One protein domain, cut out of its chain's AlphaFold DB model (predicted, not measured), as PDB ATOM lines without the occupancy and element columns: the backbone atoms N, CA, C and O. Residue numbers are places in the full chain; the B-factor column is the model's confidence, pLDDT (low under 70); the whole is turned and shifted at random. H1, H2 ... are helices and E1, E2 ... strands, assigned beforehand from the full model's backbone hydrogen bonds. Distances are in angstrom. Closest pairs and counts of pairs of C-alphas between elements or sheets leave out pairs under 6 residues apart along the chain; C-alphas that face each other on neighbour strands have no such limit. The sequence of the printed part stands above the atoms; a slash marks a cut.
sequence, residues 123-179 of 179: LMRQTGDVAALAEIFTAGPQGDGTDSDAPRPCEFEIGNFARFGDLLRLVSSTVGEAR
ATOM      1  N   LEU A 123     -15.873 -83.898  -7.923       84.75
ATOM      2  CA  LEU A 123     -15.996 -83.220  -9.206       84.75
ATOM      3  C   LEU A 123     -16.974 -83.983 -10.093       84.75
ATOM      4  O   LEU A 123     -16.757 -85.147 -10.430       84.75
ATOM      5  N   MET A 124     -18.037 -83.303 -10.506       76.12
ATOM      6  CA  MET A 124     -19.033 -83.839 -11.416       76.12
ATOM      7  C   MET A 124     -18.670 -83.500 -12.861       76.12
ATOM      8  O   MET A 124     -18.546 -82.329 -13.229       76.12
ATOM      9  N   ARG A 125     -18.537 -84.536 -13.695       74.75
ATOM     10  CA  ARG A 125     -18.407 -84.412 -15.153       74.75
ATOM     11  C   ARG A 125     -19.776 -84.649 -15.800       74.75
ATOM     12  O   ARG A 125     -20.470 -85.581 -15.411       74.75
ATOM     13  N   GLN A 126     -20.163 -83.834 -16.782       64.12
ATOM     14  CA  GLN A 126     -21.516 -83.810 -17.377       64.12
ATOM     15  C   GLN A 126     -21.885 -85.054 -18.229       64.12
ATOM     16  O   GLN A 126     -22.895 -85.043 -18.922       64.12
ATOM     17  N   THR A 127     -21.088 -86.128 -18.217       54.16
ATOM     18  CA  THR A 127     -21.165 -87.225 -19.208       54.16
ATOM     19  C   THR A 127     -21.949 -88.464 -18.745       54.16
ATOM     20  O   THR A 127     -22.018 -89.445 -19.478       54.16
ATOM     21  N   GLY A 128     -22.528 -88.472 -17.544       56.97
ATOM     22  CA  GLY A 128     -23.257 -89.627 -17.003       56.97
ATOM     23  C   GLY A 128     -24.682 -89.277 -16.607       56.97
ATOM     24  O   GLY A 128     -24.956 -88.119 -16.311       56.97
ATOM     25  N   ASP A 129     -25.560 -90.281 -16.602       57.00
ATOM     26  CA  ASP A 129     -26.962 -90.219 -16.177       57.00
ATOM     27  C   ASP A 129     -27.123 -89.481 -14.832       57.00
ATOM     28  O   ASP A 129     -26.983 -90.042 -13.743       57.00
ATOM     29  N   VAL A 130     -27.355 -88.171 -14.930       58.28
ATOM     30  CA  VAL A 130     -27.431 -87.237 -13.801       58.28
ATOM     31  C   VAL A 130     -28.615 -87.584 -12.901       58.28
ATOM     32  O   VAL A 130     -28.559 -87.337 -11.699       58.28
ATOM     33  N   ALA A 131     -29.661 -88.200 -13.461       61.50
ATOM     34  CA  ALA A 131     -30.866 -88.561 -12.729       61.50
ATOM     35  C   ALA A 131     -30.594 -89.658 -11.689       61.50
ATOM     36  O   ALA A 131     -31.076 -89.554 -10.565       61.50
ATOM     37  N   ALA A 132     -29.760 -90.649 -12.020       60.62
ATOM     38  CA  ALA A 132     -29.385 -91.721 -11.094       60.62
ATOM     39  C   ALA A 132     -28.476 -91.241  -9.945       60.62
ATOM     40  O   ALA A 132     -28.445 -91.849  -8.877       60.62
ATOM     41  N   LEU A 133     -27.731 -90.148 -10.154       63.22
ATOM     42  CA  LEU A 133     -26.802 -89.585  -9.167       63.22
ATOM     43  C   LEU A 133     -27.391 -88.421  -8.362       63.22
ATOM     44  O   LEU A 133     -26.799 -88.052  -7.351       63.22
ATOM     45  N   ALA A 134     -28.539 -87.868  -8.764       62.50
ATOM     46  CA  ALA A 134     -29.154 -86.697  -8.133       62.50
ATOM     47  C   ALA A 134     -29.536 -86.917  -6.658       62.50
ATOM     48  O   ALA A 134     -29.612 -85.962  -5.889       62.50
ATOM     49  N   GLU A 135     -29.759 -88.168  -6.247       68.00
ATOM     50  CA  GLU A 135     -30.035 -88.503  -4.842       68.00
ATOM     51  C   GLU A 135     -28.761 -88.689  -4.000       68.00
ATOM     52  O   GLU A 135     -28.821 -88.670  -2.770       68.00
ATOM     53  N   ILE A 136     -27.605 -88.841  -4.658       76.12
ATOM     54  CA  ILE A 136     -26.300 -89.131  -4.047       76.12
ATOM     55  C   ILE A 136     -25.436 -87.869  -3.975       76.12
ATOM     56  O   ILE A 136     -24.758 -87.630  -2.972       76.12
ATOM     57  N   PHE A 137     -25.471 -87.062  -5.035       81.38
ATOM     58  CA  PHE A 137     -24.686 -85.849  -5.187       81.38
ATOM     59  C   PHE A 137     -25.573 -84.661  -5.540       81.38
ATOM     60  O   PHE A 137     -26.395 -84.732  -6.452       81.38
ATOM     61  N   THR A 138     -25.327 -83.534  -4.878       80.12
ATOM     62  CA  THR A 138     -25.910 -82.245  -5.262       80.12
ATOM     63  C   THR A 138     -24.862 -81.432  -6.010       80.12
ATOM     64  O   THR A 138     -23.750 -81.240  -5.519       80.12
ATOM     65  N   ALA A 139     -25.187 -80.965  -7.216       73.44
ATOM     66  CA  ALA A 139     -24.296 -80.084  -7.964       73.44
ATOM     67  C   ALA A 139     -24.163 -78.735  -7.239       73.44
ATOM     68  O   ALA A 139     -25.164 -78.121  -6.870       73.44
ATOM     69  N   GLY A 140     -22.926 -78.277  -7.046       66.44
ATOM     70  CA  GLY A 140     -22.639 -76.961  -6.491       66.44
ATOM     71  C   GLY A 140     -22.987 -75.828  -7.467       66.44
ATOM     72  O   GLY A 140     -23.263 -76.078  -8.647       66.44
ATOM     73  N   PRO A 141     -22.972 -74.566  -6.997       60.84
ATOM     74  CA  PRO A 141     -23.268 -73.407  -7.829       60.84
ATOM     75  C   PRO A 141     -22.333 -73.345  -9.041       60.84
ATOM     76  O   PRO A 141     -21.123 -73.558  -8.940       60.84
ATOM     77  N   GLN A 142     -22.911 -73.062 -10.207       56.41
ATOM     78  CA  GLN A 142     -22.174 -72.952 -11.456       56.41
ATOM     79  C   GLN A 142     -21.319 -71.681 -11.430       56.41
ATOM     80  O   GLN A 142     -21.853 -70.586 -11.296       56.41
ATOM     81  N   GLY A 143     -19.996 -71.825 -11.527       53.69
ATOM     82  CA  GLY A 143     -19.116 -70.672 -11.716       53.69
ATOM     83  C   GLY A 143     -19.422 -69.982 -13.048       53.69
ATOM     84  O   GLY A 143     -19.738 -70.665 -14.020       53.69
ATOM     85  N   ASP A 144     -19.289 -68.653 -13.090       50.38
ATOM     86  CA  ASP A 144     -19.552 -67.743 -14.229       50.38
ATOM     87  C   ASP A 144     -18.680 -67.987 -15.494       50.38
ATOM     88  O   ASP A 144     -18.495 -67.108 -16.335       50.38
ATOM     89  N   GLY A 145     -18.100 -69.178 -15.654       53.50
ATOM     90  CA  GLY A 145     -17.270 -69.548 -16.794       53.50
ATOM     91  C   GLY A 145     -18.093 -70.016 -17.993       53.50
ATOM     92  O   GLY A 145     -18.891 -70.944 -17.894       53.50
ATOM     93  N   THR A 146     -17.824 -69.427 -19.156       49.47
ATOM     94  CA  THR A 146     -18.382 -69.749 -20.484       49.47
ATOM     95  C   THR A 146     -18.035 -71.142 -21.034       49.47
ATOM     96  O   THR A 146     -18.391 -71.438 -22.173       49.47
ATOM     97  N   ASP A 147     -17.378 -72.012 -20.261       55.00
ATOM     98  CA  ASP A 147     -17.029 -73.371 -20.683       55.00
ATOM     99  C   ASP A 147     -18.039 -74.389 -20.136       55.00
ATOM    100  O   ASP A 147     -18.007 -74.801 -18.975       55.00
ATOM    101  N   SER A 148     -18.953 -74.802 -21.013       55.59
ATOM    102  CA  SER A 148     -20.040 -75.748 -20.727       55.59
ATOM    103  C   SER A 148     -19.562 -77.130 -20.249       55.59
ATOM    104  O   SER A 148     -20.370 -77.871 -19.688       55.59
ATOM    105  N   ASP A 149     -18.289 -77.482 -20.466       59.69
ATOM    106  CA  ASP A 149     -17.724 -78.819 -20.212       59.69
ATOM    107  C   ASP A 149     -16.762 -78.872 -19.002       59.69
ATOM    108  O   ASP A 149     -16.165 -79.906 -18.698       59.69
ATOM    109  N   ALA A 150     -16.604 -77.762 -18.267       63.91
ATOM    110  CA  ALA A 150     -15.758 -77.742 -17.077       63.91
ATOM    111  C   ALA A 150     -16.363 -78.598 -15.938       63.91
ATOM    112  O   ALA A 150     -17.568 -78.504 -15.664       63.91
ATOM    113  N   PRO A 151     -15.554 -79.424 -15.238       68.50
ATOM    114  CA  PRO A 151     -16.023 -80.202 -14.097       68.50
ATOM    115  C   PRO A 151     -16.511 -79.271 -12.984       68.50
ATOM    116  O   PRO A 151     -15.825 -78.320 -12.607       68.50
ATOM    117  N   ARG A 152     -17.703 -79.554 -12.455       74.62
ATOM    118  CA  ARG A 152     -18.343 -78.730 -11.422       74.62
ATOM    119  C   ARG A 152     -18.094 -79.334 -10.042       74.62
ATOM    120  O   ARG A 152     -18.140 -80.560  -9.926       74.62
ATOM    121  N   PRO A 153     -17.865 -78.522  -8.996       79.56
ATOM    122  CA  PRO A 153     -17.846 -79.037  -7.634       79.56
ATOM    123  C   PRO A 153     -19.224 -79.613  -7.288       79.56
ATOM    124  O   PRO A 153     -20.251 -79.050  -7.675       79.56
ATOM    125  N   CYS A 154     -19.260 -80.730  -6.572       83.50
ATOM    126  CA  CYS A 154     -20.496 -81.296  -6.036       83.50
ATOM    127  C   CYS A 154     -20.353 -81.644  -4.554       83.50
ATOM    128  O   CYS A 154     -19.253 -81.741  -4.019       83.50
ATOM    129  N   GLU A 155     -21.491 -81.797  -3.888       85.62
ATOM    130  CA  GLU A 155     -21.575 -82.203  -2.491       85.62
ATOM    131  C   GLU A 155     -22.129 -83.623  -2.407       85.62
ATOM    132  O   GLU A 155     -23.094 -83.963  -3.093       85.62
ATOM    133  N   PHE A 156     -21.514 -84.452  -1.569       86.56
ATOM    134  CA  PHE A 156     -21.932 -85.821  -1.303       86.56
ATOM    135  C   PHE A 156     -22.947 -85.853  -0.156       86.56
ATOM    136  O   PHE A 156     -22.623 -85.549   0.989       86.56
ATOM    137  N   GLU A 157     -24.183 -86.245  -0.455       85.00
ATOM    138  CA  GLU A 157     -25.316 -86.125   0.474       85.00
ATOM    139  C   GLU A 157     -25.667 -87.438   1.188       85.00
ATOM    140  O   GLU A 157     -26.528 -87.463   2.066       85.00
ATOM    141  N   ILE A 158     -24.977 -88.540   0.884       85.12
ATOM    142  CA  ILE A 158     -25.232 -89.850   1.515       85.12
ATOM    143  C   ILE A 158     -24.853 -89.877   3.002       85.12
ATOM    144  O   ILE A 158     -25.310 -90.740   3.750       85.12
ATOM    145  N   GLY A 159     -24.080 -88.894   3.464       82.19
ATOM    146  CA  GLY A 159     -23.929 -88.607   4.888       82.19
ATOM    147  C   GLY A 159     -25.267 -88.451   5.619       82.19
ATOM    148  O   GLY A 159     -25.382 -88.809   6.791       82.19
ATOM    149  N   ASN A 160     -26.296 -87.952   4.929       86.25
ATOM    150  CA  ASN A 160     -27.652 -87.844   5.442       86.25
ATOM    151  C   ASN A 160     -28.356 -89.206   5.409       86.25
ATOM    152  O   ASN A 160     -28.618 -89.770   4.346       86.25
ATOM    153  N   PHE A 161     -28.742 -89.704   6.585       85.50
ATOM    154  CA  PHE A 161     -29.374 -91.014   6.722       85.50
ATOM    155  C   PHE A 161     -30.683 -91.153   5.927       85.50
ATOM    156  O   PHE A 161     -30.995 -92.245   5.459       85.50
ATOM    157  N   ALA A 162     -31.429 -90.060   5.725       86.12
ATOM    158  CA  ALA A 162     -32.627 -90.078   4.887       86.12
ATOM    159  C   ALA A 162     -32.274 -90.371   3.419       86.12
ATOM    160  O   ALA A 162     -32.822 -91.296   2.828       86.12
ATOM    161  N   ARG A 163     -31.276 -89.659   2.876       85.25
ATOM    162  CA  ARG A 163     -30.776 -89.857   1.505       85.25
ATOM    163  C   ARG A 163     -30.147 -91.233   1.318       85.25
ATOM    164  O   ARG A 163     -30.375 -91.882   0.304       85.25
ATOM    165  N   PHE A 164     -29.410 -91.716   2.316       86.06
ATOM    166  CA  PHE A 164     -28.895 -93.084   2.310       86.06
ATOM    167  C   PHE A 164     -30.023 -94.128   2.301       86.06
ATOM    168  O   PHE A 164     -29.935 -95.124   1.589       86.06
ATOM    169  N   GLY A 165     -31.099 -93.906   3.060       86.50
ATOM    170  CA  GLY A 165     -32.272 -94.779   3.056       86.50
ATOM    171  C   GLY A 165     -32.977 -94.822   1.699       86.50
ATOM    172  O   GLY A 165     -33.351 -95.904   1.240       86.50
ATOM    173  N   ASP A 166     -33.109 -93.673   1.037       86.06
ATOM    174  CA  ASP A 166     -33.672 -93.586  -0.313       86.06
ATOM    175  C   ASP A 166     -32.784 -94.311  -1.335       86.06
ATOM    176  O   ASP A 166     -33.281 -95.149  -2.093       86.06
ATOM    177  N   LEU A 167     -31.460 -94.138  -1.245       84.31
ATOM    178  CA  LEU A 167     -30.490 -94.895  -2.040       84.31
ATOM    179  C   LEU A 167     -30.642 -96.412  -1.843       84.31
ATOM    180  O   LEU A 167     -30.668 -97.167  -2.814       84.31
ATOM    181  N   LEU A 168     -30.757 -96.883  -0.597       85.19
ATOM    182  CA  LEU A 168     -30.954 -98.309  -0.324       85.19
ATOM    183  C   LEU A 168     -32.275 -98.824  -0.902       85.19
ATOM    184  O   LEU A 168     -32.324 -99.952  -1.399       85.19
ATOM    185  N   ARG A 169     -33.336 -98.011  -0.868       85.44
ATOM    186  CA  ARG A 169     -34.621 -98.357  -1.484       85.44
ATOM    187  C   ARG A 169     -34.476 -98.495  -3.002       85.44
ATOM    188  O   ARG A 169     -34.954 -99.488  -3.544       85.44
ATOM    189  N   LEU A 170     -33.773 -97.567  -3.651       83.94
ATOM    190  CA  LEU A 170     -33.488 -97.597  -5.089       83.94
ATOM    191  C   LEU A 170     -32.659 -98.829  -5.494       83.94
ATOM    192  O   LEU A 170     -32.974 -99.526  -6.462       83.94
ATOM    193  N   VAL A 171     -31.610 -99.149  -4.731       84.31
ATOM    194  CA  VAL A 171     -30.785-100.347  -4.972       84.31
ATOM    195  C   VAL A 171     -31.596-101.629  -4.746       84.31
ATOM    196  O   VAL A 171     -31.450-102.600  -5.482       84.31
ATOM    197  N   SER A 172     -32.495-101.648  -3.760       84.62
ATOM    198  CA  SER A 172     -33.340-102.818  -3.512       84.62
ATOM    199  C   SER A 172     -34.427-103.014  -4.572       84.62
ATOM    200  O   SER A 172     -34.779-104.162  -4.847       84.62
ATOM    201  N   SER A 173     -34.983-101.944  -5.149       80.69
ATOM    202  CA  SER A 173     -36.027-102.047  -6.178       80.69
ATOM    203  C   SER A 173     -35.463-102.492  -7.526       80.69
ATOM    204  O   SER A 173     -36.060-103.332  -8.190       80.69
ATOM    205  N   THR A 174     -34.275-102.009  -7.891       70.88
ATOM    206  CA  THR A 174     -33.576-102.404  -9.128       70.88
ATOM    207  C   THR A 174     -33.151-103.876  -9.125       70.88
ATOM    208  O   THR A 174     -33.213-104.543 -10.154       70.88
ATOM    209  N   VAL A 175     -32.798-104.433  -7.962       65.00
ATOM    210  CA  VAL A 175     -32.512-105.873  -7.805       65.00
ATOM    211  C   VAL A 175     -33.774-106.741  -7.949       65.00
ATOM    212  O   VAL A 175     -33.671-107.917  -8.301       65.00
ATOM    213  N   GLY A 176     -34.963-106.180  -7.710       57.78
ATOM    214  CA  GLY A 176     -36.243-106.880  -7.850       57.78
ATOM    215  C   GLY A 176     -36.704-107.090  -9.297       57.78
ATOM    216  O   GLY A 176     -37.427-108.047  -9.549       57.78
ATOM    217  N   GLU A 177     -36.272-106.247 -10.239       52.94
ATOM    218  CA  GLU A 177     -36.675-106.314 -11.658       52.94
ATOM    219  C   GLU A 177     -35.796-107.247 -12.512       52.94
ATOM    220  O   GLU A 177     -36.167-107.599 -13.628       52.94
ATOM    221  N   ALA A 178     -34.641-107.686 -11.999       49.66
ATOM    222  CA  ALA A 178     -33.693-108.548 -12.715       49.66
ATOM    223  C   ALA A 178     -33.917-110.064 -12.491       49.66
ATOM    224  O   ALA A 178     -32.980-110.855 -12.628       49.66
ATOM    225  N   ARG A 179     -35.135-110.481 -12.123       39.16
ATOM    226  CA  ARG A 179     -35.546-111.885 -11.948       39.16
ATOM    227  C   ARG A 179     -36.775-112.209 -12.778       39.16
ATOM    228  O   ARG A 179     -36.806-113.346 -13.294       39.16
TER     229      ARG A 179
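Overview. This is residues 123 to 179 of the 179 residues of an uncharacterized protein of Bradyrhizobium sp. R5 (UniProt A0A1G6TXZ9). A small, flat model: a two-stranded hairpin, E1 and E2, has a wide loop of residues 140 to 151 at one end, and the long helix H2 follows it at the other, its last part sticking out with residues 171 to 179. The tiny helix H1 comes just before E1, and residues 123 to 124 pair with E2. The printed part has 57 residues, in the order H1, E1, E2, H2, with one antiparallel sheet, E1 - E2; the class is mixed, helices and strands. It is loose, with a radius of gyration of the C-alphas of 14.2 A and spans of 45 by 25 by 11 A.

Along the chain. Begin at C-alpha 123, (-15.996, -83.220, -9.206). H1 is residues 130 to 133, 5.2 A long; E1 is residues 137 to 139, 6.4 A. E2, residues 152 to 156, runs 12.9 A. Find C-alpha 161 at (-29.374, -91.014, 6.722); from there H2 runs 25.0 A to C-alpha 177 at (-36.675, -106.314, -11.658).

Arrangement. Look first at the hairpin of E1 and E2, antiparallel at 147 degrees. C-alphas 139 and 154 face each other at 4.4 A; N 155 and O 138 are within hydrogen-bond range at 2.8 A. Residues 123 to 124 pair antiparallel with residues 152 to 153 of E2. H1 is apart from E2 and H2, and E1 is apart from H2. In H2, 11 of 13 O i to N i+4 pairs are within hydrogen-bond range; H1 is too short for such a pair.

Size, cuts and confidence. The C-alphas farthest apart, those of Asp 144 and Arg 179, are 47.0 A apart. The printed part has no cut. The link from E1 to E2 is long, 12 residues; the other two are tight. Mean pLDDT of the printed part is 70.8, with residues 126 to 135, 140 to 151 and 175 to 179 under 70.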